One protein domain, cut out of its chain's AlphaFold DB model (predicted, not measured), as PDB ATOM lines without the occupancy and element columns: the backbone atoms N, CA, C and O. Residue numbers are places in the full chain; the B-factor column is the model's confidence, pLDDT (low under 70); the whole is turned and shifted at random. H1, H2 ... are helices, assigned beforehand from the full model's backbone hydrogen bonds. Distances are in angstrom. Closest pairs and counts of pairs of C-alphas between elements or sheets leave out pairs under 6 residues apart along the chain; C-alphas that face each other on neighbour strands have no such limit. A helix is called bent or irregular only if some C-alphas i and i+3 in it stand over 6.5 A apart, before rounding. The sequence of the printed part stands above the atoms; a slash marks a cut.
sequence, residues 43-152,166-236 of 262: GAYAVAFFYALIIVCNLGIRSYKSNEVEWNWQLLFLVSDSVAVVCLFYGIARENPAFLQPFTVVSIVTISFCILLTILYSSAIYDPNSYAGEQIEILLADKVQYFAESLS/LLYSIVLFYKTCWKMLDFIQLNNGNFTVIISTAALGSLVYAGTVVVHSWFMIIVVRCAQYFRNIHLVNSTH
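AT A GLANCE: This is residues 43 to 152 and 166 to 236 of the 262 residues of an uncharacterized protein of Heterorhabditis bacteriophora (UniProt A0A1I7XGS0). One very long helix, H6, runs the length of the domain with H3 side by side with it, and H1 and H2, a helical hairpin, add to these two in a loose up-and-down bundle of four, each running against the one before it in the chain. At the other end from the last residue, H4 turns away across H3 and H6, with residues 145 to 152 sticking out, and H5 makes a narrow V with the beginning of H6. The printed part has 181 residues, with six named helices in the order H1 to H6 and no named strand, and its class is all helix. The whole is loose, with a radius of gyration of the C-alphas of 20.0 A, and it spans 72 by 34 by 32 A.

IN THESE COORDINATES: Find C-alpha 43 at (-16.113, -67.178, -37.441); from there H1 runs through residues 43 to 64, 31.2 A long. Next come H2, residues 73 to 93, 30.5 A, and H3, residues 97 to 126, 43.5 A. H3 is irregular, but only just: C-alphas 99 and 102 are 6.6 A apart. H4, residues 131 to 152, is 31.8 A long, and its last C-alpha is at (-40.859, -45.306, -72.788). H5 holds residues 166 to 185, 28.3 A. H6, residues 190 to 236, covers 69.4 A and ends with C-alpha 236 at (10.768, -69.710, -27.244).

HOW THE PARTS SIT: Look first at the hub, H3 and H6, which touch three helices each. They touch each other at a shallow tilt of 19 degrees, opposite ways, and their closest C-alphas, Thr 118 and Ser 202, are 4.7 A apart. From the first residue, H1 touches H2 at a shallow tilt of 22 degrees, opposite ways, closest at the C-alphas of Ala 52 and Val 85, 6.2 A. H2 and H3 are a hairpin at a steep tilt of 42 degrees; H3 touches H2 with residues 97 to 106 alone, and the closest C-alphas, Ala 84 and Phe 103, are 4.4 A apart. H4 is about perpendicular to H3, 88 degrees, and the C-alphas of Ala 124 and Gly 133 come closest, at 4.7 A. H5 and H6 are a hairpin at a shallow tilt of 27 degrees, where residues 181 to 185 of H5 alone touch H6; the closest C-alphas, Gln 185 and Val 193, are 5.7 A apart. H4 and H5 are apart. In H1, H2, H4, H5 and H6 every O i to N i+4 pair is within hydrogen-bond range; in H3 21 of 26 are.

THE WHOLE: The C-alphas farthest apart, Ser 152 and His 236, are 73.0 A apart. Residues 153 to 165 are not printed, and C-alphas 152 and 166 are 32.6 A apart across this cut. Of the links that are printed whole, none is long. Mean pLDDT of the printed part is 76.9; residues 59 to 72 and 166 to 189 are among those under 70.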
ATOM      1  N   GLY A  43     -15.277 -68.386 -37.397       59.53
ATOM      2  CA  GLY A  43     -16.113 -67.178 -37.441       59.53
ATOM      3  C   GLY A  43     -15.406 -65.937 -37.997       59.53
ATOM      4  O   GLY A  43     -16.009 -65.179 -38.744       59.53
ATOM      5  N   ALA A  44     -14.110 -65.762 -37.724       62.88
ATOM      6  CA  ALA A  44     -13.341 -64.640 -38.272       62.88
ATOM      7  C   ALA A  44     -13.183 -64.720 -39.803       62.88
ATOM      8  O   ALA A  44     -13.325 -63.712 -40.491       62.88
ATOM      9  N   TYR A  45     -12.954 -65.922 -40.342       68.88
ATOM     10  CA  TYR A  45     -12.817 -66.132 -41.784       68.88
ATOM     11  C   TYR A  45     -14.165 -66.006 -42.499       68.88
ATOM     12  O   TYR A  45     -14.247 -65.367 -43.541       68.88
ATOM     13  N   ALA A  46     -15.235 -66.550 -41.912       70.62
ATOM     14  CA  ALA A  46     -16.587 -66.406 -42.445       70.62
ATOM     15  C   ALA A  46     -17.026 -64.932 -42.493       70.62
ATOM     16  O   ALA A  46     -17.583 -64.489 -43.496       70.62
ATOM     17  N   VAL A  47     -16.722 -64.153 -41.447       69.25
ATOM     18  CA  VAL A  47     -17.002 -62.709 -41.409       69.25
ATOM     19  C   VAL A  47     -16.159 -61.959 -42.441       69.25
ATOM     20  O   VAL A  47     -16.713 -61.167 -43.198       69.25
ATOM     21  N   ALA A  48     -14.852 -62.228 -42.534       71.25
ATOM     22  CA  ALA A  48     -13.990 -61.603 -43.539       71.25
ATOM     23  C   ALA A  48     -14.444 -61.923 -44.973       71.25
ATOM     24  O   ALA A  48     -14.513 -61.030 -45.814       71.25
ATOM     25  N   PHE A  49     -14.826 -63.174 -45.233       77.25
ATOM     26  CA  PHE A  49     -15.347 -63.612 -46.525       77.25
ATOM     27  C   PHE A  49     -16.666 -62.920 -46.879       77.25
ATOM     28  O   PHE A  49     -16.817 -62.410 -47.985       77.25
ATOM     29  N   PHE A  50     -17.604 -62.845 -45.933       75.06
ATOM     30  CA  PHE A  50     -18.875 -62.152 -46.137       75.06
ATOM     31  C   PHE A  50     -18.674 -60.662 -46.452       75.06
ATOM     32  O   PHE A  50     -19.305 -60.128 -47.361       75.06
ATOM     33  N   TYR A  51     -17.748 -60.001 -45.759       70.50
ATOM     34  CA  TYR A  51     -17.408 -58.604 -46.036       70.50
ATOM     35  C   TYR A  51     -16.736 -58.413 -47.382       70.50
ATOM     36  O   TYR A  51     -17.079 -57.485 -48.112       70.50
ATOM     37  N   ALA A  52     -15.809 -59.295 -47.739       73.19
ATOM     38  CA  ALA A  52     -15.206 -59.250 -49.052       73.19
ATOM     39  C   ALA A  52     -16.250 -59.424 -50.156       73.19
ATOM     40  O   ALA A  52     -16.189 -58.710 -51.147       73.19
ATOM     41  N   LEU A  53     -17.242 -60.300 -49.967       75.50
ATOM     42  CA  LEU A  53     -18.361 -60.417 -50.898       75.50
ATOM     43  C   LEU A  53     -19.161 -59.118 -50.996       75.50
ATOM     44  O   LEU A  53     -19.472 -58.707 -52.109       75.50
ATOM     45  N   ILE A  54     -19.462 -58.444 -49.880       74.00
ATOM     46  CA  ILE A  54     -20.143 -57.138 -49.897       74.00
ATOM     47  C   ILE A  54     -19.321 -56.104 -50.669       74.00
ATOM     48  O   ILE A  54     -19.862 -55.424 -51.541       74.00
ATOM     49  N   ILE A  55     -18.020 -55.998 -50.386       71.38
ATOM     50  CA  ILE A  55     -17.140 -55.037 -51.058       71.38
ATOM     51  C   ILE A  55     -17.055 -55.372 -52.550       71.38
ATOM     52  O   ILE A  55     -17.305 -54.502 -53.373       71.38
ATOM     53  N   VAL A  56     -16.823 -56.633 -52.919       73.69
ATOM     54  CA  VAL A  56     -16.783 -57.085 -54.320       73.69
ATOM     55  C   VAL A  56     -18.116 -56.855 -55.030       73.69
ATOM     56  O   VAL A  56     -18.115 -56.451 -56.187       73.69
ATOM     57  N   CYS A  57     -19.257 -57.039 -54.361       73.38
ATOM     58  CA  CYS A  57     -20.565 -56.726 -54.935       73.38
ATOM     59  C   CYS A  57     -20.727 -55.218 -55.173       73.38
ATOM     60  O   CYS A  57     -21.170 -54.819 -56.249       73.38
ATOM     61  N   ASN A  58     -20.308 -54.375 -54.223       71.25
ATOM     62  CA  ASN A  58     -20.284 -52.921 -54.400       71.25
ATOM     63  C   ASN A  58     -19.353 -52.499 -55.553       71.25
ATOM     64  O   ASN A  58     -19.725 -51.640 -56.355       71.25
ATOM     65  N   LEU A  59     -18.184 -53.133 -55.681       67.31
ATOM     66  CA  LEU A  59     -17.254 -52.934 -56.798       67.31
ATOM     67  C   LEU A  59     -17.871 -53.393 -58.131       67.31
ATOM     68  O   LEU A  59     -17.756 -52.698 -59.138       67.31
ATOM     69  N   GLY A  60     -18.568 -54.532 -58.142       69.44
ATOM     70  CA  GLY A  60     -19.242 -55.099 -59.313       69.44
ATOM     71  C   GLY A  60     -20.356 -54.197 -59.845       69.44
ATOM     72  O   GLY A  60     -20.438 -53.938 -61.042       69.44
ATOM     73  N   ILE A  61     -21.174 -53.637 -58.950       67.50
ATOM     74  CA  ILE A  61     -22.229 -52.684 -59.326       67.50
ATOM     75  C   ILE A  61     -21.618 -51.403 -59.908       67.50
ATOM     76  O   ILE A  61     -22.121 -50.875 -60.901       67.50
ATOM     77  N   ARG A  62     -20.525 -50.905 -59.314       64.75
ATOM     78  CA  ARG A  62     -19.834 -49.697 -59.791       64.75
ATOM     79  C   ARG A  62     -19.154 -49.906 -61.145       64.75
ATOM     80  O   ARG A  62     -19.275 -49.044 -62.006       64.75
ATOM     81  N   SER A  63     -18.501 -51.047 -61.345       64.62
ATOM     82  CA  SER A  63     -17.826 -51.389 -62.605       64.62
ATOM     83  C   SER A  63     -18.804 -51.649 -63.750       64.62
ATOM     84  O   SER A  63     -18.563 -51.195 -64.861       64.62
ATOM     85  N   TYR A  64     -19.953 -52.284 -63.491       67.88
ATOM     86  CA  TYR A  64     -20.971 -52.507 -64.527       67.88
ATOM     87  C   TYR A  64     -21.579 -51.202 -65.065       67.88
ATOM     88  O   TYR A  64     -22.033 -51.139 -66.205       67.88
ATOM     89  N   LYS A  65     -21.599 -50.142 -64.247       62.47
ATOM     90  CA  LYS A  65     -22.164 -48.845 -64.630       62.47
ATOM     91  C   LYS A  65     -21.170 -47.947 -65.378       62.47
ATOM     92  O   LYS A  65     -21.593 -46.956 -65.962       62.47
ATOM     93  N   SER A  66     -19.877 -48.270 -65.389       54.81
ATOM     94  CA  SER A  66     -18.836 -47.396 -65.939       54.81
ATOM     95  C   SER A  66     -18.508 -47.706 -67.408       54.81
ATOM     96  O   SER A  66     -17.345 -47.843 -67.762       54.81
ATOM     97  N   ASN A  67     -19.501 -47.837 -68.291       52.88
ATOM     98  CA  ASN A  67     -19.215 -48.062 -69.722       52.88
ATOM     99  C   ASN A  67     -18.622 -46.829 -70.435       52.88
ATOM    100  O   ASN A  67     -18.169 -46.942 -71.569       52.88
ATOM    101  N   GLU A  68     -18.537 -45.687 -69.753       58.38
ATOM    102  CA  GLU A  68     -17.879 -44.469 -70.228       58.38
ATOM    103  C   GLU A  68     -16.876 -44.004 -69.159       58.38
ATOM    104  O   GLU A  68     -17.151 -43.119 -68.351       58.38
ATOM    105  N   VAL A  69     -15.729 -44.691 -69.050       47.03
ATOM    106  CA  VAL A  69     -14.693 -44.353 -68.056       47.03
ATOM    107  C   VAL A  69     -13.828 -43.212 -68.576       47.03
ATOM    108  O   VAL A  69     -12.739 -43.423 -69.110       47.03
ATOM    109  N   GLU A  70     -14.274 -41.983 -68.348       55.78
ATOM    110  CA  GLU A  70     -13.318 -40.925 -68.029       55.78
ATOM    111  C   GLU A  70     -12.548 -41.350 -66.770       55.78
ATOM    112  O   GLU A  70     -13.119 -41.970 -65.868       55.78
ATOM    113  N   TRP A  71     -11.242 -41.073 -66.723       58.03
ATOM    114  CA  TRP A  71     -10.335 -41.408 -65.616       58.03
ATOM    115  C   TRP A  71     -10.752 -40.658 -64.339       58.03
ATOM    116  O   TRP A  71     -10.188 -39.636 -63.958       58.03
ATOM    117  N   ASN A  72     -11.821 -41.133 -63.712       67.69
ATOM    118  CA  ASN A  72     -12.529 -40.436 -62.659       67.69
ATOM    119  C   ASN A  72     -12.116 -41.005 -61.299       67.69
ATOM    120  O   ASN A  72     -11.770 -42.182 -61.166       67.69
ATOM    121  N   TRP A  73     -12.208 -40.180 -60.261       75.69
ATOM    122  CA  TRP A  73     -11.884 -40.522 -58.873       75.69
ATOM    123  C   TRP A  73     -12.561 -41.815 -58.390       75.69
ATOM    124  O   TRP A  73     -12.033 -42.517 -57.531       75.69
ATOM    125  N   GLN A  74     -13.698 -42.181 -58.988       68.06
ATOM    126  CA  GLN A  74     -14.396 -43.442 -58.734       68.06
ATOM    127  C   GLN A  74     -13.550 -44.691 -59.045       68.06
ATOM    128  O   GLN A  74     -13.609 -45.653 -58.279       68.06
ATOM    129  N   LEU A  75     -12.747 -44.679 -60.116       77.00
ATOM    130  CA  LEU A  75     -11.865 -45.795 -60.476       77.00
ATOM    131  C   LEU A  75     -10.715 -45.936 -59.471       77.00
ATOM    132  O   LEU A  75     -10.353 -47.048 -59.098       77.00
ATOM    133  N   LEU A  76     -10.178 -44.814 -58.983       81.56
ATOM    134  CA  LEU A  76      -9.126 -44.817 -57.964       81.56
ATOM    135  C   LEU A  76      -9.615 -45.471 -56.664       81.56
ATOM    136  O   LEU A  76      -8.933 -46.338 -56.117       81.56
ATOM    137  N   PHE A  77     -10.821 -45.111 -56.209       77.75
ATOM    138  CA  PHE A  77     -11.449 -45.762 -55.056       77.75
ATOM    139  C   PHE A  77     -11.714 -47.250 -55.312       77.75
ATOM    140  O   PHE A  77     -11.450 -48.066 -54.437       77.75
ATOM    141  N   LEU A  78     -12.150 -47.616 -56.523       79.00
ATOM    142  CA  LEU A  78     -12.375 -49.011 -56.917       79.00
ATOM    143  C   LEU A  78     -11.096 -49.857 -56.790       79.00
ATOM    144  O   LEU A  78     -11.105 -50.928 -56.180       79.00
ATOM    145  N   VAL A  79      -9.988 -49.365 -57.352       84.25
ATOM    146  CA  VAL A  79      -8.690 -50.049 -57.304       84.25
ATOM    147  C   VAL A  79      -8.188 -50.118 -55.864       84.25
ATOM    148  O   VAL A  79      -7.820 -51.200 -55.407       84.25
ATOM    149  N   SER A  80      -8.244 -49.010 -55.123       87.06
ATOM    150  CA  SER A  80      -7.838 -48.959 -53.714       87.06
ATOM    151  C   SER A  80      -8.598 -49.973 -52.850       87.06
ATOM    152  O   SER A  80      -7.981 -50.727 -52.096       87.06
ATOM    153  N   ASP A  81      -9.922 -50.048 -52.992       83.62
ATOM    154  CA  ASP A  81     -10.769 -50.980 -52.243       83.62
ATOM    155  C   ASP A  81     -10.461 -52.439 -52.605       83.62
ATOM    156  O   ASP A  81     -10.386 -53.302 -51.726       83.62
ATOM    157  N   SER A  82     -10.218 -52.730 -53.887       83.88
ATOM    158  CA  SER A  82      -9.848 -54.078 -54.328       83.88
ATOM    159  C   SER A  82      -8.513 -54.536 -53.729       83.88
ATOM    160  O   SER A  82      -8.424 -55.643 -53.190       83.88
ATOM    161  N   VAL A  83      -7.497 -53.665 -53.731       89.25
ATOM    162  CA  VAL A  83      -6.182 -53.941 -53.138       89.25
ATOM    163  C   VAL A  83      -6.319 -54.151 -51.632       89.25
ATOM    164  O   VAL A  83      -5.778 -55.119 -51.101       89.25
ATOM    165  N   ALA A  84      -7.102 -53.316 -50.945       88.81
ATOM    166  CA  ALA A  84      -7.368 -53.456 -49.517       88.81
ATOM    167  C   ALA A  84      -7.992 -54.819 -49.163       88.81
ATOM    168  O   ALA A  84      -7.556 -55.460 -48.204       88.81
ATOM    169  N   VAL A  85      -8.973 -55.293 -49.939       84.19
ATOM    170  CA  VAL A  85      -9.608 -56.606 -49.723       84.19
ATOM    171  C   VAL A  85      -8.634 -57.755 -49.973       84.19
ATOM    172  O   VAL A  85      -8.591 -58.704 -49.187       84.19
ATOM    173  N   VAL A  86      -7.817 -57.674 -51.026       88.00
ATOM    174  CA  VAL A  86      -6.788 -58.688 -51.306       88.00
ATOM    175  C   VAL A  86      -5.754 -58.730 -50.180       88.00
ATOM    176  O   VAL A  86      -5.434 -59.812 -49.688       88.00
ATOM    177  N   CYS A  87      -5.281 -57.571 -49.711       89.56
ATOM    178  CA  CYS A  87      -4.367 -57.471 -48.575       89.56
ATOM    179  C   CYS A  87      -4.973 -58.061 -47.295       89.56
ATOM    180  O   CYS A  87      -4.292 -58.798 -46.586       89.56
ATOM    181  N   LEU A  88      -6.259 -57.808 -47.028       86.38
ATOM    182  CA  LEU A  88      -6.971 -58.383 -45.888       86.38
ATOM    183  C   LEU A  88      -6.989 -59.917 -45.953       86.38
ATOM    184  O   LEU A  88      -6.600 -60.573 -44.986       86.38
ATOM    185  N   PHE A  89      -7.406 -60.499 -47.080       84.94
ATOM    186  CA  PHE A  89      -7.414 -61.955 -47.242       84.94
ATOM    187  C   PHE A  89      -6.022 -62.550 -47.117       84.94
ATOM    188  O   PHE A  89      -5.839 -63.542 -46.412       84.94
ATOM    189  N   TYR A  90      -5.044 -61.940 -47.782       87.50
ATOM    190  CA  TYR A  90      -3.668 -62.405 -47.757       87.50
ATOM    191  C   TYR A  90      -3.079 -62.334 -46.345       87.50
ATOM    192  O   TYR A  90      -2.441 -63.281 -45.896       87.50
ATOM    193  N   GLY A  91      -3.349 -61.254 -45.609       86.25
ATOM    194  CA  GLY A  91      -2.906 -61.076 -44.232       86.25
ATOM    195  C   GLY A  91      -3.538 -62.058 -43.255       86.25
ATOM    196  O   GLY A  91      -2.843 -62.570 -42.380       86.25
ATOM    197  N   ILE A  92      -4.820 -62.387 -43.437       83.88
ATOM    198  CA  ILE A  92      -5.487 -63.441 -42.661       83.88
ATOM    199  C   ILE A  92      -4.906 -64.817 -43.014       83.88
ATOM    200  O   ILE A  92      -4.643 -65.605 -42.113       83.88
ATOM    201  N   ALA A  93      -4.679 -65.105 -44.298       83.75
ATOM    202  CA  ALA A  93      -4.167 -66.399 -44.757       83.75
ATOM    203  C   ALA A  93      -2.701 -66.649 -44.366       83.75
ATOM    204  O   ALA A  93      -2.313 -67.788 -44.134       83.75
ATOM    205  N   ARG A  94      -1.882 -65.594 -44.310       85.31
ATOM    206  CA  ARG A  94      -0.466 -65.653 -43.912       85.31
ATOM    207  C   ARG A  94      -0.231 -65.341 -42.437       85.31
ATOM    208  O   ARG A  94       0.927 -65.285 -42.037       85.31
ATOM    209  N   GLU A  95      -1.292 -65.086 -41.670       84.88
ATOM    210  CA  GLU A  95      -1.228 -64.693 -40.254       84.88
ATOM    211  C   GLU A  95      -0.265 -63.520 -39.995       84.88
ATOM    212  O   GLU A  95       0.360 -63.406 -38.942       84.88
ATOM    213  N   ASN A  96      -0.117 -62.635 -40.984       83.62
ATOM    214  CA  ASN A  96       0.879 -61.577 -40.950       83.62
ATOM    215  C   ASN A  96       0.189 -60.216 -40.759       83.62
ATOM    216  O   ASN A  96      -0.538 -59.763 -41.653       83.62
ATOM    217  N   PRO A  97       0.430 -59.525 -39.625       86.31
ATOM    218  CA  PRO A  97      -0.249 -58.275 -39.295       86.31
ATOM    219  C   PRO A  97       0.098 -57.124 -40.250       86.31
ATOM    220  O   PRO A  97      -0.687 -56.185 -40.361       86.31
ATOM    221  N   ALA A  98       1.231 -57.184 -40.960       90.06
ATOM    222  CA  ALA A  98       1.646 -56.126 -41.883       90.06
ATOM    223  C   ALA A  98       0.641 -55.934 -43.033       90.06
ATOM    224  O   ALA A  98       0.324 -54.808 -43.406       90.06
ATOM    225  N   PHE A  99       0.056 -57.023 -43.537       90.75
ATOM    226  CA  PHE A  99      -0.905 -56.972 -44.643       90.75
ATOM    227  C   PHE A  99      -2.305 -56.500 -44.222       90.75
ATOM    228  O   PHE A  99      -3.127 -56.194 -45.080       90.75
ATOM    229  N   LEU A 100      -2.585 -56.376 -42.919       88.38
ATOM    230  CA  LEU A 100      -3.847 -55.808 -42.427       88.38
ATOM    231  C   LEU A 100      -3.821 -54.265 -42.436       88.38
ATOM    232  O   LEU A 100      -4.874 -53.627 -42.344       88.38
ATOM    233  N   GLN A 101      -2.640 -53.646 -42.559       90.88
ATOM    234  CA  GLN A 101      -2.478 -52.189 -42.502       90.88
ATOM    235  C   GLN A 101      -3.153 -51.447 -43.668       90.88
ATOM    236  O   GLN A 101      -3.907 -50.516 -43.380       90.88
ATOM    237  N   PRO A 102      -2.984 -51.840 -44.951       90.69
ATOM    238  CA  PRO A 102      -3.612 -51.133 -46.073       90.69
ATOM    239  C   PRO A 102      -5.137 -51.103 -45.952       90.69
ATOM    240  O   PRO A 102      -5.761 -50.062 -46.133       90.69
ATOM    241  N   PHE A 103      -5.731 -52.227 -45.540       89.31
ATOM    242  CA  PHE A 103      -7.165 -52.321 -45.287       89.31
ATOM    243  C   PHE A 103      -7.626 -51.369 -44.174       89.31
ATOM    244  O   PHE A 103      -8.653 -50.702 -44.298       89.31
ATOM    245  N   THR A 104      -6.851 -51.291 -43.089       90.69
ATOM    246  CA  THR A 104      -7.128 -50.410 -41.948       90.69
ATOM    247  C   THR A 104      -7.099 -48.941 -42.380       90.69
ATOM    248  O   THR A 104      -8.018 -48.192 -42.057       90.69
ATOM    249  N   VAL A 105      -6.087 -48.533 -43.153       92.12
ATOM    250  CA  VAL A 105      -5.947 -47.154 -43.653       92.12
ATOM    251  C   VAL A 105      -7.109 -46.781 -44.572       92.12
ATOM    252  O   VAL A 105      -7.754 -45.760 -44.345       92.12
ATOM    253  N   VAL A 106      -7.425 -47.628 -45.555       89.25
ATOM    254  CA  VAL A 106      -8.547 -47.390 -46.479       89.25
ATOM    255  C   VAL A 106      -9.867 -47.311 -45.715       89.25
ATOM    256  O   VAL A 106     -10.650 -46.394 -45.932       89.25
ATOM    257  N   SER A 107     -10.085 -48.195 -44.742       88.62
ATOM    258  CA  SER A 107     -11.297 -48.174 -43.920       88.62
ATOM    259  C   SER A 107     -11.440 -46.898 -43.088       88.62
ATOM    260  O   SER A 107     -12.552 -46.394 -42.965       88.62
ATOM    261  N   ILE A 108     -10.350 -46.350 -42.537       90.75
ATOM    262  CA  ILE A 108     -10.384 -45.070 -41.808       90.75
ATOM    263  C   ILE A 108     -10.830 -43.945 -42.745       90.75
ATOM    264  O   ILE A 108     -11.748 -43.201 -42.405       90.75
ATOM    265  N   VAL A 109     -10.230 -43.859 -43.935       89.69
ATOM    266  CA  VAL A 109     -10.584 -42.850 -44.945       89.69
ATOM    267  C   VAL A 109     -12.054 -42.982 -45.353       89.69
ATOM    268  O   VAL A 109     -12.781 -41.987 -45.368       89.69
ATOM    269  N   THR A 110     -12.522 -44.206 -45.608       86.56
ATOM    270  CA  THR A 110     -13.917 -44.481 -45.972       86.56
ATOM    271  C   THR A 110     -14.883 -44.094 -44.855       86.56
ATOM    272  O   THR A 110     -15.883 -43.436 -45.128       86.56
ATOM    273  N   ILE A 111     -14.585 -44.425 -43.593       88.44
ATOM    274  CA  ILE A 111     -15.423 -44.034 -42.449       88.44
ATOM    275  C   ILE A 111     -15.513 -42.509 -42.342       88.44
ATOM    276  O   ILE A 111     -16.616 -41.980 -42.200       88.44
ATOM    277  N   SER A 112     -14.390 -41.793 -42.450       92.31
ATOM    278  CA  SER A 112     -14.379 -40.327 -42.421       92.31
ATOM    279  C   SER A 112     -15.245 -39.733 -43.531       92.31
ATOM    280  O   SER A 112     -16.060 -38.849 -43.271       92.31
ATOM    281  N   PHE A 113     -15.130 -40.260 -44.750       87.25
ATOM    282  CA  PHE A 113     -15.950 -39.820 -45.874       87.25
ATOM    283  C   PHE A 113     -17.441 -40.129 -45.665       87.25
ATOM    284  O   PHE A 113     -18.284 -39.268 -45.903       87.25
ATOM    285  N   CYS A 114     -17.786 -41.309 -45.143       85.69
ATOM    286  CA  CYS A 114     -19.169 -41.662 -44.824       85.69
ATOM    287  C   CYS A 114     -19.770 -40.769 -43.733       85.69
ATOM    288  O   CYS A 114     -20.944 -40.419 -43.830       85.69
ATOM    289  N   ILE A 115     -18.997 -40.366 -42.720       90.38
ATOM    290  CA  ILE A 115     -19.459 -39.416 -41.695       90.38
ATOM    291  C   ILE A 115     -19.745 -38.051 -42.329       90.38
ATOM    292  O   ILE A 115     -20.815 -37.490 -42.101       90.38
ATOM    293  N   LEU A 116     -18.834 -37.545 -43.170       90.31
ATOM    294  CA  LEU A 116     -19.031 -36.280 -43.884       90.31
ATOM    295  C   LEU A 116     -20.275 -36.321 -44.778       90.31
ATOM    296  O   LEU A 116     -21.091 -35.404 -44.728       90.31
ATOM    297  N   LEU A 117     -20.464 -37.406 -45.535       86.00
ATOM    298  CA  LEU A 117     -21.666 -37.607 -46.343       86.00
ATOM    299  C   LEU A 117     -22.924 -37.700 -45.481       86.00
ATOM    300  O   LEU A 117     -23.929 -37.094 -45.824       86.00
ATOM    301  N   THR A 118     -22.882 -38.405 -44.350       89.38
ATOM    302  CA  THR A 118     -24.029 -38.495 -43.431       89.38
ATOM    303  C   THR A 118     -24.452 -37.106 -42.959       89.38
ATOM    304  O   THR A 118     -25.639 -36.791 -42.981       89.38
ATOM    305  N   ILE A 119     -23.495 -36.253 -42.584       92.12
ATOM    306  CA  ILE A 119     -23.759 -34.869 -42.167       92.12
ATOM    307  C   ILE A 119     -24.322 -34.049 -43.333       92.12
ATOM    308  O   ILE A 119     -25.325 -33.364 -43.156       92.12
ATOM    309  N   LEU A 120     -23.729 -34.163 -44.524       88.38
ATOM    310  CA  LEU A 120     -24.169 -33.453 -45.726       88.38
ATOM    311  C   LEU A 120     -25.595 -33.848 -46.138       88.38
ATOM    312  O   LEU A 120     -26.426 -32.992 -46.401       88.38
ATOM    313  N   TYR A 121     -25.928 -35.137 -46.140       86.19
ATOM    314  CA  TYR A 121     -27.299 -35.577 -46.399       86.19
ATOM    315  C   TYR A 121     -28.247 -35.160 -45.275       86.19
ATOM    316  O   TYR A 121     -29.382 -34.780 -45.540       86.19
ATOM    317  N   SER A 122     -27.787 -35.166 -44.023       90.75
ATOM    318  CA  SER A 122     -28.609 -34.701 -42.905       90.75
ATOM    319  C   SER A 122     -28.912 -33.205 -42.996       90.75
ATOM    320  O   SER A 122     -30.005 -32.802 -42.611       90.75
ATOM    321  N   SER A 123     -28.023 -32.376 -43.561       92.25
ATOM    322  CA  SER A 123     -28.318 -30.951 -43.754       92.25
ATOM    323  C   SER A 123     -29.483 -30.721 -44.718       92.25
ATOM    324  O   SER A 123     -30.280 -29.826 -44.464       92.25
ATOM    325  N   ALA A 124     -29.653 -31.563 -45.743       90.44
ATOM    326  CA  ALA A 124     -30.807 -31.508 -46.650       90.44
ATOM    327  C   ALA A 124     -32.137 -31.905 -45.976       90.44
ATOM    328  O   ALA A 124     -33.206 -31.533 -46.454       90.44
ATOM    329  N   ILE A 125     -32.085 -32.647 -44.862       90.75
ATOM    330  CA  ILE A 125     -33.271 -32.970 -44.052       90.75
ATOM    331  C   ILE A 125     -33.713 -31.742 -43.248       90.75
ATOM    332  O   ILE A 125     -34.908 -31.479 -43.144       90.75
ATOM    333  N   TYR A 126     -32.756 -31.012 -42.662       91.12
ATOM    334  CA  TYR A 126     -33.040 -29.824 -41.852       91.12
ATOM    335  C   TYR A 126     -33.393 -28.602 -42.704       91.12
ATOM    336  O   TYR A 126     -34.313 -27.867 -42.354       91.12
ATOM    337  N   ASP A 127     -32.675 -28.401 -43.806       90.75
ATOM    338  CA  ASP A 127     -32.912 -27.333 -44.769       90.75
ATOM    339  C   ASP A 127     -32.881 -27.902 -46.197       90.75
ATOM    340  O   ASP A 127     -31.802 -28.131 -46.762       90.75
ATOM    341  N   PRO A 128     -34.058 -28.133 -46.806       87.69
ATOM    342  CA  PRO A 128     -34.157 -28.621 -48.176       87.69
ATOM    343  C   PRO A 128     -33.546 -27.673 -49.215       87.69
ATOM    344  O   PRO A 128     -33.192 -28.133 -50.293       87.69
ATOM    345  N   ASN A 129     -33.394 -26.382 -48.895       89.75
ATOM    346  CA  ASN A 129     -32.766 -25.395 -49.777       89.75
ATOM    347  C   ASN A 129     -31.243 -25.309 -49.573       89.75
ATOM    348  O   ASN A 129     -30.583 -24.449 -50.154       89.75
ATOM    349  N   SER A 130     -30.665 -26.168 -48.728       90.56
ATOM    350  CA  SER A 130     -29.215 -26.256 -48.577       90.56
ATOM    351  C   SER A 130     -28.549 -26.747 -49.866       90.56
ATOM    352  O   SER A 130     -29.161 -27.434 -50.682       90.56
ATOM    353  N   TYR A 131     -27.245 -26.486 -50.006       89.75
ATOM    354  CA  TYR A 131     -26.435 -26.981 -51.130       89.75
ATOM    355  C   TYR A 131     -26.590 -28.495 -51.374       89.75
ATOM    356  O   TYR A 131     -26.575 -28.964 -52.508       89.75
ATOM    357  N   ALA A 132     -26.762 -29.276 -50.303       86.19
ATOM    358  CA  ALA A 132     -27.008 -30.711 -50.404       86.19
ATOM    359  C   ALA A 132     -28.380 -31.032 -51.016       86.19
ATOM    360  O   ALA A 132     -28.486 -31.972 -51.799       86.19
ATOM    361  N   GLY A 133     -29.414 -30.260 -50.672       86.50
ATOM    362  CA  GLY A 133     -30.748 -30.387 -51.258       86.50
ATOM    363  C   GLY A 133     -30.747 -30.068 -52.750       86.50
ATOM    364  O   GLY A 133     -31.245 -30.871 -53.533       86.50
ATOM    365  N   GLU A 134     -30.074 -28.985 -53.151       88.81
ATOM    366  CA  GLU A 134     -29.918 -28.596 -54.561       88.81
ATOM    367  C   GLU A 134     -29.175 -29.672 -55.372       88.81
ATOM    368  O   GLU A 134     -29.611 -30.070 -56.451       88.81
ATOM    369  N   GLN A 135     -28.093 -30.237 -54.826       86.12
ATOM    370  CA  GLN A 135     -27.368 -31.339 -55.470       86.12
ATOM    371  C   GLN A 135     -28.219 -32.611 -55.616       86.12
ATOM    372  O   GLN A 135     -28.124 -33.310 -56.628       86.12
ATOM    373  N   ILE A 136     -29.056 -32.927 -54.621       84.19
ATOM    374  CA  ILE A 136     -30.003 -34.046 -54.704       84.19
ATOM    375  C   ILE A 136     -31.050 -33.765 -55.779       84.19
ATOM    376  O   ILE A 136     -31.359 -34.669 -56.547       84.19
ATOM    377  N   GLU A 137     -31.564 -32.541 -55.858       85.44
ATOM    378  CA  GLU A 137     -32.551 -32.135 -56.856       85.44
ATOM    379  C   GLU A 137     -32.000 -32.244 -58.282       85.44
ATOM    380  O   GLU A 137     -32.641 -32.865 -59.127       85.44
ATOM    381  N   ILE A 138     -30.785 -31.747 -58.541       84.31
ATOM    382  CA  ILE A 138     -30.128 -31.853 -59.855       84.31
ATOM    383  C   ILE A 138     -29.905 -33.321 -60.231       84.31
ATOM    384  O   ILE A 138     -30.254 -33.751 -61.332       84.31
ATOM    385  N   LEU A 139     -29.352 -34.114 -59.305       75.44
ATOM    386  CA  LEU A 139     -29.138 -35.546 -59.519       75.44
ATOM    387  C   LEU A 139     -30.461 -36.267 -59.796       75.44
ATOM    388  O   LEU A 139     -30.505 -37.215 -60.583       75.44
ATOM    389  N   LEU A 140     -31.532 -35.839 -59.130       78.38
ATOM    390  CA  LEU A 140     -32.839 -36.438 -59.274       78.38
ATOM    391  C   LEU A 140     -33.504 -36.062 -60.593       78.38
ATOM    392  O   LEU A 140     -34.041 -36.949 -61.251       78.38
ATOM    393  N   ALA A 141     -33.410 -34.803 -61.013       79.25
ATOM    394  CA  ALA A 141     -33.916 -34.336 -62.298       79.25
ATOM    395  C   ALA A 141     -33.305 -35.137 -63.461       79.25
ATOM    396  O   ALA A 141     -34.035 -35.659 -64.304       79.25
ATOM    397  N   ASP A 142     -31.984 -35.342 -63.432       75.56
ATOM    398  CA  ASP A 142     -31.258 -36.152 -64.418       75.56
ATOM    399  C   ASP A 142     -31.741 -37.618 -64.441       75.56
ATOM    400  O   ASP A 142     -31.960 -38.226 -65.492       75.56
ATOM    401  N   LYS A 143     -31.970 -38.210 -63.262       72.00
ATOM    402  CA  LYS A 143     -32.427 -39.604 -63.148       72.00
ATOM    403  C   LYS A 143     -33.882 -39.781 -63.560       72.00
ATOM    404  O   LYS A 143     -34.188 -40.777 -64.210       72.00
ATOM    405  N   VAL A 144     -34.761 -38.845 -63.210       76.31
ATOM    406  CA  VAL A 144     -36.175 -38.865 -63.606       76.31
ATOM    407  C   VAL A 144     -36.300 -38.789 -65.125       76.31
ATOM    408  O   VAL A 144     -37.063 -39.562 -65.700       76.31
ATOM    409  N   GLN A 145     -35.501 -37.948 -65.788       74.31
ATOM    410  CA  GLN A 145     -35.488 -37.850 -67.247       74.31
ATOM    411  C   GLN A 145     -35.008 -39.155 -67.904       74.31
ATOM    412  O   GLN A 145     -35.702 -39.707 -68.760       74.31
ATOM    413  N   TYR A 146     -33.904 -39.728 -67.416       70.25
ATOM    414  CA  TYR A 146     -33.424 -41.038 -67.867       70.25
ATOM    415  C   TYR A 146     -34.453 -42.161 -67.642       70.25
ATOM    416  O   TYR A 146     -34.623 -43.043 -68.485       70.25
ATOM    417  N   PHE A 147     -35.164 -42.158 -66.508       67.19
ATOM    418  CA  PHE A 147     -36.208 -43.147 -66.230       67.19
ATOM    419  C   PHE A 147     -37.436 -42.960 -67.113       67.19
ATOM    420  O   PHE A 147     -37.991 -43.963 -67.555       67.19
ATOM    421  N   ALA A 148     -37.844 -41.725 -67.402       68.62
ATOM    422  CA  ALA A 148     -38.930 -41.447 -68.335       68.62
ATOM    423  C   ALA A 148     -38.600 -41.994 -69.736       68.62
ATOM    424  O   ALA A 148     -39.422 -42.683 -70.347       68.62
ATOM    425  N   GLU A 149     -37.364 -41.799 -70.197       71.19
ATOM    426  CA  GLU A 149     -36.866 -42.351 -71.459       71.19
ATOM    427  C   GLU A 149     -36.774 -43.887 -71.417       71.19
ATOM    428  O   GLU A 149     -37.275 -44.570 -72.314       71.19
ATOM    429  N   SER A 150     -36.236 -44.466 -70.339       63.75
ATOM    430  CA  SER A 150     -36.132 -45.922 -70.179       63.75
ATOM    431  C   SER A 150     -37.493 -46.613 -70.037       63.75
ATOM    432  O   SER A 150     -37.631 -47.751 -70.492       63.75
ATOM    433  N   LEU A 151     -38.479 -45.982 -69.395       60.62
ATOM    434  CA  LEU A 151     -39.844 -46.499 -69.273       60.62
ATOM    435  C   LEU A 151     -40.576 -46.425 -70.614       60.62
ATOM    436  O   LEU A 151     -41.302 -47.362 -70.944       60.62
ATOM    437  N   SER A 152     -40.320 -45.392 -71.425       60.16
ATOM    438  CA  SER A 152     -40.859 -45.306 -72.788       60.16
ATOM    439  C   SER A 152     -40.354 -46.438 -73.697       60.16
ATOM    440  O   SER A 152     -41.094 -46.925 -74.549       60.16
ATOM    441  N   LEU A 166     -27.892 -65.765 -51.325       44.00
ATOM    442  CA  LEU A 166     -27.143 -64.749 -50.576       44.00
ATOM    443  C   LEU A 166     -27.023 -63.418 -51.340       44.00
ATOM    444  O   LEU A 166     -27.296 -62.360 -50.776       44.00
ATOM    445  N   LEU A 167     -26.710 -63.470 -52.644       47.00
ATOM    446  CA  LEU A 167     -26.807 -62.292 -53.512       47.00
ATOM    447  C   LEU A 167     -28.249 -61.804 -53.593       47.00
ATOM    448  O   LEU A 167     -28.456 -60.616 -53.695       47.00
ATOM    449  N   TYR A 168     -29.247 -62.683 -53.521       54.25
ATOM    450  CA  TYR A 168     -30.658 -62.343 -53.601       54.25
ATOM    451  C   TYR A 168     -31.080 -61.595 -52.355       54.25
ATOM    452  O   TYR A 168     -31.779 -60.624 -52.510       54.25
ATOM    453  N   SER A 169     -30.634 -61.936 -51.144       48.31
ATOM    454  CA  SER A 169     -30.942 -61.099 -49.974       48.31
ATOM    455  C   SER A 169     -30.293 -59.717 -50.049       48.31
ATOM    456  O   SER A 169     -30.947 -58.739 -49.706       48.31
ATOM    457  N   ILE A 170     -29.057 -59.606 -50.548       49.00
ATOM    458  CA  ILE A 170     -28.376 -58.312 -50.726       49.00
ATOM    459  C   ILE A 170     -29.022 -57.518 -51.871       49.00
ATOM    460  O   ILE A 170     -29.418 -56.378 -51.685       49.00
ATOM    461  N   VAL A 171     -29.220 -58.129 -53.037       53.09
ATOM    462  CA  VAL A 171     -29.902 -57.549 -54.202       53.09
ATOM    463  C   VAL A 171     -31.361 -57.248 -53.889       53.09
ATOM    464  O   VAL A 171     -31.860 -56.247 -54.366       53.09
ATOM    465  N   LEU A 172     -32.054 -58.049 -53.081       50.94
ATOM    466  CA  LEU A 172     -33.417 -57.786 -52.621       50.94
ATOM    467  C   LEU A 172     -33.407 -56.646 -51.614       50.94
ATOM    468  O   LEU A 172     -34.286 -55.809 -51.707       50.94
ATOM    469  N   PHE A 173     -32.420 -56.544 -50.723       57.50
ATOM    470  CA  PHE A 173     -32.262 -55.378 -49.856       57.50
ATOM    471  C   PHE A 173     -32.045 -54.113 -50.693       57.50
ATOM    472  O   PHE A 173     -32.839 -53.185 -50.596       57.50
ATOM    473  N   TYR A 174     -31.084 -54.122 -51.619       55.47
ATOM    474  CA  TYR A 174     -30.849 -53.017 -52.550       55.47
ATOM    475  C   TYR A 174     -32.070 -52.717 -53.425       55.47
ATOM    476  O   TYR A 174     -32.433 -51.560 -53.567       55.47
ATOM    477  N   LYS A 175     -32.757 -53.729 -53.963       54.75
ATOM    478  CA  LYS A 175     -33.967 -53.590 -54.791       54.75
ATOM    479  C   LYS A 175     -35.171 -53.130 -53.978       54.75
ATOM    480  O   LYS A 175     -36.030 -52.462 -54.530       54.75
ATOM    481  N   THR A 176     -35.251 -53.475 -52.697       53.12
ATOM    482  CA  THR A 176     -36.311 -53.018 -51.789       53.12
ATOM    483  C   THR A 176     -36.042 -51.582 -51.369       53.12
ATOM    484  O   THR A 176     -36.956 -50.776 -51.448       53.12
ATOM    485  N   CYS A 177     -34.795 -51.221 -51.050       51.56
ATOM    486  CA  CYS A 177     -34.381 -49.831 -50.859       51.56
ATOM    487  C   CYS A 177     -34.622 -48.996 -52.126       51.56
ATOM    488  O   CYS A 177     -35.117 -47.879 -52.030       51.56
ATOM    489  N   TRP A 178     -34.348 -49.555 -53.307       57.66
ATOM    490  CA  TRP A 178     -34.589 -48.895 -54.591       57.66
ATOM    491  C   TRP A 178     -36.082 -48.748 -54.899       57.66
ATOM    492  O   TRP A 178     -36.533 -47.670 -55.241       57.66
ATOM    493  N   LYS A 179     -36.886 -49.798 -54.699       55.84
ATOM    494  CA  LYS A 179     -38.347 -49.724 -54.852       55.84
ATOM    495  C   LYS A 179     -39.003 -48.802 -53.830       55.84
ATOM    496  O   LYS A 179     -40.030 -48.206 -54.124       55.84
ATOM    497  N   MET A 180     -38.443 -48.714 -52.628       53.12
ATOM    498  CA  MET A 180     -38.883 -47.767 -51.611       53.12
ATOM    499  C   MET A 180     -38.569 -46.338 -52.056       53.12
ATOM    500  O   MET A 180     -39.428 -45.478 -51.921       53.12
ATOM    501  N   LEU A 181     -37.406 -46.105 -52.674       56.97
ATOM    502  CA  LEU A 181     -37.079 -44.832 -53.315       56.97
ATOM    503  C   LEU A 181     -38.068 -44.507 -54.451       56.97
ATOM    504  O   LEU A 181     -38.635 -43.421 -54.447       56.97
ATOM    505  N   ASP A 182     -38.364 -45.459 -55.343       57.25
ATOM    506  CA  ASP A 182     -39.345 -45.288 -56.430       57.25
ATOM    507  C   ASP A 182     -40.762 -44.985 -55.899       57.25
ATOM    508  O   ASP A 182     -41.478 -44.149 -56.446       57.25
ATOM    509  N   PHE A 183     -41.175 -45.635 -54.805       57.50
ATOM    510  CA  PHE A 183     -42.471 -45.388 -54.164       57.50
ATOM    511  C   PHE A 183     -42.554 -43.988 -53.555       57.50
ATOM    512  O   PHE A 183     -43.612 -43.362 -53.570       57.50
ATOM    513  N   ILE A 184     -41.438 -43.482 -53.035       54.53
ATOM    514  CA  ILE A 184     -41.383 -42.146 -52.459       54.53
ATOM    515  C   ILE A 184     -41.373 -41.065 -53.554       54.53
ATOM    516  O   ILE A 184     -42.044 -40.050 -53.397       54.53
ATOM    517  N   GLN A 185     -40.705 -41.312 -54.687       53.88
ATOM    518  CA  GLN A 185     -40.704 -40.439 -55.873       53.88
ATOM    519  C   GLN A 185     -42.104 -40.212 -56.465       53.88
ATOM    520  O   GLN A 185     -42.372 -39.163 -57.038       53.88
ATOM    521  N   LEU A 186     -43.008 -41.184 -56.319       53.75
ATOM    522  CA  LEU A 186     -44.377 -41.122 -56.841       53.75
ATOM    523  C   LEU A 186     -45.319 -40.214 -56.030       53.75
ATOM    524  O   LEU A 186     -46.448 -39.979 -56.461       53.75
ATOM    525  N   ASN A 187     -44.892 -39.705 -54.869       52.41
ATOM    526  CA  ASN A 187     -45.720 -38.846 -54.026       52.41
ATOM    527  C   ASN A 187     -45.333 -37.367 -54.245       52.41
ATOM    528  O   ASN A 187     -44.287 -36.917 -53.788       52.41
ATOM    529  N   ASN A 188     -46.193 -36.636 -54.966       52.19
ATOM    530  CA  ASN A 188     -45.994 -35.351 -55.675       52.19
ATOM    531  C   ASN A 188     -45.597 -34.090 -54.855       52.19
ATOM    532  O   ASN A 188     -45.981 -32.974 -55.204       52.19
ATOM    533  N   GLY A 189     -44.820 -34.210 -53.783       64.00
ATOM    534  CA  GLY A 189     -44.178 -33.066 -53.135       64.00
ATOM    535  C   GLY A 189     -42.680 -33.073 -53.406       64.00
ATOM    536  O   GLY A 189     -41.981 -33.867 -52.783       64.00
ATOM    537  N   ASN A 190     -42.169 -32.168 -54.252       70.56
ATOM    538  CA  ASN A 190     -40.723 -32.045 -54.525       70.56
ATOM    539  C   ASN A 190     -39.904 -32.007 -53.218       70.56
ATOM    540  O   ASN A 190     -38.922 -32.730 -53.069       70.56
ATOM    541  N   PHE A 191     -40.391 -31.279 -52.207       75.81
ATOM    542  CA  PHE A 191     -39.783 -31.240 -50.873       75.81
ATOM    543  C   PHE A 191     -39.828 -32.583 -50.126       75.81
ATOM    544  O   PHE A 191     -38.842 -32.984 -49.513       75.81
ATOM    545  N   THR A 192     -40.946 -33.312 -50.181       81.38
ATOM    546  CA  THR A 192     -41.089 -34.622 -49.524       81.38
ATOM    547  C   THR A 192     -40.140 -35.655 -50.129       81.38
ATOM    548  O   THR A 192     -39.554 -36.459 -49.401       81.38
ATOM    549  N   VAL A 193     -39.940 -35.610 -51.446       80.94
ATOM    550  CA  VAL A 193     -39.027 -36.497 -52.173       80.94
ATOM    551  C   VAL A 193     -37.561 -36.204 -51.832       80.94
ATOM    552  O   VAL A 193     -36.786 -37.136 -51.604       80.94
ATOM    553  N   ILE A 194     -37.177 -34.930 -51.717       83.50
ATOM    554  CA  ILE A 194     -35.818 -34.534 -51.312       83.50
ATOM    555  C   ILE A 194     -35.539 -34.977 -49.871       83.50
ATOM    556  O   ILE A 194     -34.559 -35.680 -49.628       83.50
ATOM    557  N   ILE A 195     -36.429 -34.647 -48.926       87.00
ATOM    558  CA  ILE A 195     -36.256 -34.964 -47.497       87.00
ATOM    559  C   ILE A 195     -36.140 -36.472 -47.274       87.00
ATOM    560  O   ILE A 195     -35.287 -36.938 -46.522       87.00
ATOM    561  N   SER A 196     -36.985 -37.258 -47.930       84.31
ATOM    562  CA  SER A 196     -36.979 -38.716 -47.804       84.31
ATOM    563  C   SER A 196     -35.761 -39.375 -48.452       84.31
ATOM    564  O   SER A 196     -35.186 -40.293 -47.867       84.31
ATOM    565  N   THR A 197     -35.320 -38.884 -49.615       83.00
ATOM    566  CA  THR A 197     -34.079 -39.331 -50.265       83.00
ATOM    567  C   THR A 197     -32.875 -39.005 -49.386       83.00
ATOM    568  O   THR A 197     -32.012 -39.858 -49.175       83.00
ATOM    569  N   ALA A 198     -32.844 -37.804 -48.807       85.50
ATOM    570  CA  ALA A 198     -31.812 -37.374 -47.874       85.50
ATOM    571  C   ALA A 198     -31.807 -38.211 -46.585       85.50
ATOM    572  O   ALA A 198     -30.749 -38.664 -46.147       85.50
ATOM    573  N   ALA A 199     -32.982 -38.496 -46.017       87.75
ATOM    574  CA  ALA A 199     -33.137 -39.355 -44.846       87.75
ATOM    575  C   ALA A 199     -32.674 -40.790 -45.117       87.75
ATOM    576  O   ALA A 199     -31.942 -41.361 -44.308       87.75
ATOM    577  N   LEU A 200     -33.041 -41.358 -46.268       87.25
ATOM    578  CA  LEU A 200     -32.598 -42.691 -46.667       87.25
ATOM    579  C   LEU A 200     -31.082 -42.724 -46.891       87.25
ATOM    580  O   LEU A 200     -30.414 -43.628 -46.396       87.25
ATOM    581  N   GLY A 201     -30.532 -41.724 -47.585       82.12
ATOM    582  CA  GLY A 201     -29.092 -41.579 -47.790       82.12
ATOM    583  C   GLY A 201     -28.341 -41.506 -46.461       82.12
ATOM    584  O   GLY A 201     -27.428 -42.297 -46.226       82.12
ATOM    585  N   SER A 202     -28.775 -40.624 -45.558       87.62
ATOM    586  CA  SER A 202     -28.207 -40.482 -44.213       87.62
ATOM    587  C   SER A 202     -28.264 -41.796 -43.427       87.62
ATOM    588  O   SER A 202     -27.247 -42.234 -42.888       87.62
ATOM    589  N   LEU A 203     -29.403 -42.500 -43.443       87.69
ATOM    590  CA  LEU A 203     -29.563 -43.792 -42.771       87.69
ATOM    591  C   LEU A 203     -28.599 -44.858 -43.317       87.69
ATOM    592  O   LEU A 203     -27.983 -45.595 -42.543       87.69
ATOM    593  N   VAL A 204     -28.444 -44.937 -44.641       83.88
ATOM    594  CA  VAL A 204     -27.538 -45.890 -45.299       83.88
ATOM    595  C   VAL A 204     -26.081 -45.596 -44.939       83.88
ATOM    596  O   VAL A 204     -25.346 -46.521 -44.575       83.88
ATOM    597  N   TYR A 205     -25.649 -44.333 -44.986       84.69
ATOM    598  CA  TYR A 205     -24.275 -43.970 -44.629       84.69
ATOM    599  C   TYR A 205     -23.996 -44.156 -43.135       84.69
ATOM    600  O   TYR A 205     -22.962 -44.726 -42.788       84.69
ATOM    601  N   ALA A 206     -24.934 -43.799 -42.256       85.75
ATOM    602  CA  ALA A 206     -24.817 -44.044 -40.820       85.75
ATOM    603  C   ALA A 206     -24.702 -45.548 -40.508       85.75
ATOM    604  O   ALA A 206     -23.814 -45.965 -39.762       85.75
ATOM    605  N   GLY A 207     -25.540 -46.383 -41.133       84.75
ATOM    606  CA  GLY A 207     -25.444 -47.840 -41.018       84.75
ATOM    607  C   GLY A 207     -24.093 -48.370 -41.503       84.75
ATOM    608  O   GLY A 207     -23.466 -49.188 -40.831       84.75
ATOM    609  N   THR A 208     -23.596 -47.837 -42.619       82.19
ATOM    610  CA  THR A 208     -22.276 -48.177 -43.174       82.19
ATOM    611  C   THR A 208     -21.151 -47.842 -42.192       82.19
ATOM    612  O   THR A 208     -20.269 -48.672 -41.977       82.19
ATOM    613  N   VAL A 209     -21.200 -46.683 -41.523       85.75
ATOM    614  CA  VAL A 209     -20.226 -46.293 -40.487       85.75
ATOM    615  C   VAL A 209     -20.224 -47.284 -39.326       85.75
ATOM    616  O   VAL A 209     -19.150 -47.706 -38.894       85.75
ATOM    617  N   VAL A 210     -21.396 -47.694 -38.832       86.00
ATOM    618  CA  VAL A 210     -21.505 -48.664 -37.726       86.00
ATOM    619  C   VAL A 210     -20.907 -50.015 -38.123       86.00
ATOM    620  O   VAL A 210     -20.099 -50.580 -37.385       86.00
ATOM    621  N   VAL A 211     -21.265 -50.504 -39.310       80.75
ATOM    622  CA  VAL A 211     -20.795 -51.772 -39.887       80.75
ATOM    623  C   VAL A 211     -19.270 -51.752 -40.070       80.75
ATOM    624  O   VAL A 211     -18.578 -52.629 -39.548       80.75
ATOM    625  N   HIS A 212     -18.715 -50.712 -40.700       83.00
ATOM    626  CA  HIS A 212     -17.265 -50.556 -40.863       83.00
ATOM    627  C   HIS A 212     -16.526 -50.397 -39.528       83.00
ATOM    628  O   HIS A 212     -15.466 -50.993 -39.346       83.00
ATOM    629  N   SER A 213     -17.078 -49.642 -38.576       85.69
ATOM    630  CA  SER A 213     -16.471 -49.460 -37.250       85.69
ATOM    631  C   SER A 213     -16.389 -50.782 -36.489       85.69
ATOM    632  O   SER A 213     -15.346 -51.122 -35.928       85.69
ATOM    633  N   TRP A 214     -17.464 -51.572 -36.517       83.88
ATOM    634  CA  TRP A 214     -17.479 -52.910 -35.931       83.88
ATOM    635  C   TRP A 214     -16.448 -53.832 -36.589       83.88
ATOM    636  O   TRP A 214     -15.710 -54.534 -35.894       83.88
ATOM    637  N   PHE A 215     -16.339 -53.790 -37.917       81.25
ATOM    638  CA  PHE A 215     -15.359 -54.580 -38.654       81.25
ATOM    639  C   PHE A 215     -13.915 -54.199 -38.308       81.25
ATOM    640  O   PHE A 215     -13.080 -55.068 -38.058       81.25
ATOM    641  N   MET A 216     -13.626 -52.902 -38.211       86.44
ATOM    642  CA  MET A 216     -12.309 -52.396 -37.825       86.44
ATOM    643  C   MET A 216     -11.874 -52.905 -36.452       86.44
ATOM    644  O   MET A 216     -10.717 -53.287 -36.273       86.44
ATOM    645  N   ILE A 217     -12.802 -53.005 -35.497       85.44
ATOM    646  CA  ILE A 217     -12.518 -53.603 -34.188       85.44
ATOM    647  C   ILE A 217     -12.060 -55.059 -34.349       85.44
ATOM    648  O   ILE A 217     -11.094 -55.465 -33.704       85.44
ATOM    649  N   ILE A 218     -12.705 -55.844 -35.216       80.94
ATOM    650  CA  ILE A 218     -12.318 -57.239 -35.475       80.94
ATOM    651  C   ILE A 218     -10.915 -57.308 -36.084       80.94
ATOM    652  O   ILE A 218     -10.075 -58.055 -35.583       80.94
ATOM    653  N   VAL A 219     -10.632 -56.503 -37.111       83.56
ATOM    654  CA  VAL A 219      -9.323 -56.468 -37.788       83.56
ATOM    655  C   VAL A 219      -8.203 -56.099 -36.814       83.56
ATOM    656  O   VAL A 219      -7.178 -56.779 -36.772       83.56
ATOM    657  N   VAL A 220      -8.410 -55.082 -35.973       85.69
ATOM    658  CA  VAL A 220      -7.436 -54.676 -34.947       85.69
ATOM    659  C   VAL A 220      -7.180 -55.809 -33.953       85.69
ATOM    660  O   VAL A 220      -6.030 -56.062 -33.590       85.69
ATOM    661  N   ARG A 221      -8.222 -56.539 -33.538       81.06
ATOM    662  CA  ARG A 221      -8.075 -57.698 -32.644       81.06
ATOM    663  C   ARG A 221      -7.313 -58.842 -33.310       81.06
ATOM    664  O   ARG A 221      -6.460 -59.438 -32.657       81.06
ATOM    665  N   CYS A 222      -7.557 -59.112 -34.593       81.50
ATOM    666  CA  CYS A 222      -6.775 -60.076 -35.369       81.50
ATOM    667  C   CYS A 222      -5.298 -59.665 -35.453       81.50
ATOM    668  O   CYS A 222      -4.420 -60.479 -35.186       81.50
ATOM    669  N   ALA A 223      -5.009 -58.392 -35.736       84.44
ATOM    670  CA  ALA A 223      -3.638 -57.890 -35.798       84.44
ATOM    671  C   ALA A 223      -2.911 -58.000 -34.444       84.44
ATOM    672  O   ALA A 223      -1.756 -58.424 -34.392       84.44
ATOM    673  N   GLN A 224      -3.590 -57.664 -33.340       84.31
ATOM    674  CA  GLN A 224      -3.060 -57.838 -31.982       84.31
ATOM    675  C   GLN A 224      -2.772 -59.308 -31.670       84.31
ATOM    676  O   GLN A 224      -1.731 -59.625 -31.097       84.31
ATOM    677  N   TYR A 225      -3.674 -60.203 -32.071       81.44
ATOM    678  CA  TYR A 225      -3.504 -61.638 -31.895       81.44
ATOM    679  C   TYR A 225      -2.265 -62.159 -32.640       81.44
ATOM    680  O   TYR A 225      -1.406 -62.782 -32.020       81.44
ATOM    681  N   PHE A 226      -2.110 -61.824 -33.927       82.75
ATOM    682  CA  PHE A 226      -0.944 -62.232 -34.719       82.75
ATOM    683  C   PHE A 226       0.371 -61.689 -34.149       82.75
ATOM    684  O   PHE A 226       1.369 -62.406 -34.081       82.75
ATOM    685  N   ARG A 227       0.374 -60.440 -33.666       84.50
ATOM    686  CA  ARG A 227       1.551 -59.848 -33.020       84.50
ATOM    687  C   ARG A 227       1.954 -60.606 -31.754       84.50
ATOM    688  O   ARG A 227       3.142 -60.824 -31.538       84.50
ATOM    689  N   ASN A 228       0.987 -61.017 -30.938       82.94
ATOM    690  CA  ASN A 228       1.274 -61.746 -29.706       82.94
ATOM    691  C   ASN A 228       1.832 -63.146 -29.987       82.94
ATOM    692  O   ASN A 228       2.794 -63.540 -29.335       82.94
ATOM    693  N   ILE A 229       1.301 -63.858 -30.987       79.06
ATOM    694  CA  ILE A 229       1.859 -65.152 -31.417       79.06
ATOM    695  C   ILE A 229       3.320 -64.999 -31.839       79.06
ATOM    696  O   ILE A 229       4.175 -65.771 -31.409       79.06
ATOM    697  N   HIS A 230       3.625 -63.982 -32.648       81.44
ATOM    698  CA  HIS A 230       4.986 -63.766 -33.128       81.44
ATOM    699  C   HIS A 230       5.973 -63.504 -31.979       81.44
ATOM    700  O   HIS A 230       7.107 -63.986 -32.011       81.44
ATOM    701  N   LEU A 231       5.548 -62.765 -30.948       83.31
ATOM    702  CA  LEU A 231       6.365 -62.515 -29.757       83.31
ATOM    703  C   LEU A 231       6.636 -63.803 -28.972       83.31
ATOM    704  O   LEU A 231       7.783 -64.056 -28.622       83.31
ATOM    705  N   VAL A 232       5.615 -64.637 -28.754       83.38
ATOM    706  CA  VAL A 232       5.764 -65.917 -28.039       83.38
ATOM    707  C   VAL A 232       6.729 -66.853 -28.773       83.38
ATOM    708  O   VAL A 232       7.650 -67.389 -28.157       83.38
ATOM    709  N   ASN A 233       6.589 -66.982 -30.096       78.94
ATOM    710  CA  ASN A 233       7.484 -67.809 -30.911       78.94
ATOM    711  C   ASN A 233       8.935 -67.296 -30.892       78.94
ATOM    712  O   ASN A 233       9.877 -68.093 -30.895       78.94
ATOM    713  N   SER A 234       9.125 -65.972 -30.837       84.94
ATOM    714  CA  SER A 234      10.457 -65.358 -30.746       84.94
ATOM    715  C   SER A 234      11.118 -65.642 -29.393       84.94
ATOM    716  O   SER A 234      12.299 -65.978 -29.349       84.94
ATOM    717  N   THR A 235      10.365 -65.572 -28.290       82.62
ATOM    718  CA  THR A 235      10.877 -65.883 -26.945       82.62
ATOM    719  C   THR A 235      11.289 -67.349 -26.822       82.62
ATOM    720  O   THR A 235      12.394 -67.629 -26.368       82.62
ATOM    721  N   HIS A 236      10.455 -68.278 -27.298       78.19
ATOM    722  CA  HIS A 236      10.768 -69.710 -27.244       78.19
ATOM    723  C   HIS A 236      11.992 -70.074 -28.103       78.19
ATOM    724  O   HIS A 236      12.758 -70.968 -27.756       78.19
TER     725      HIS A 236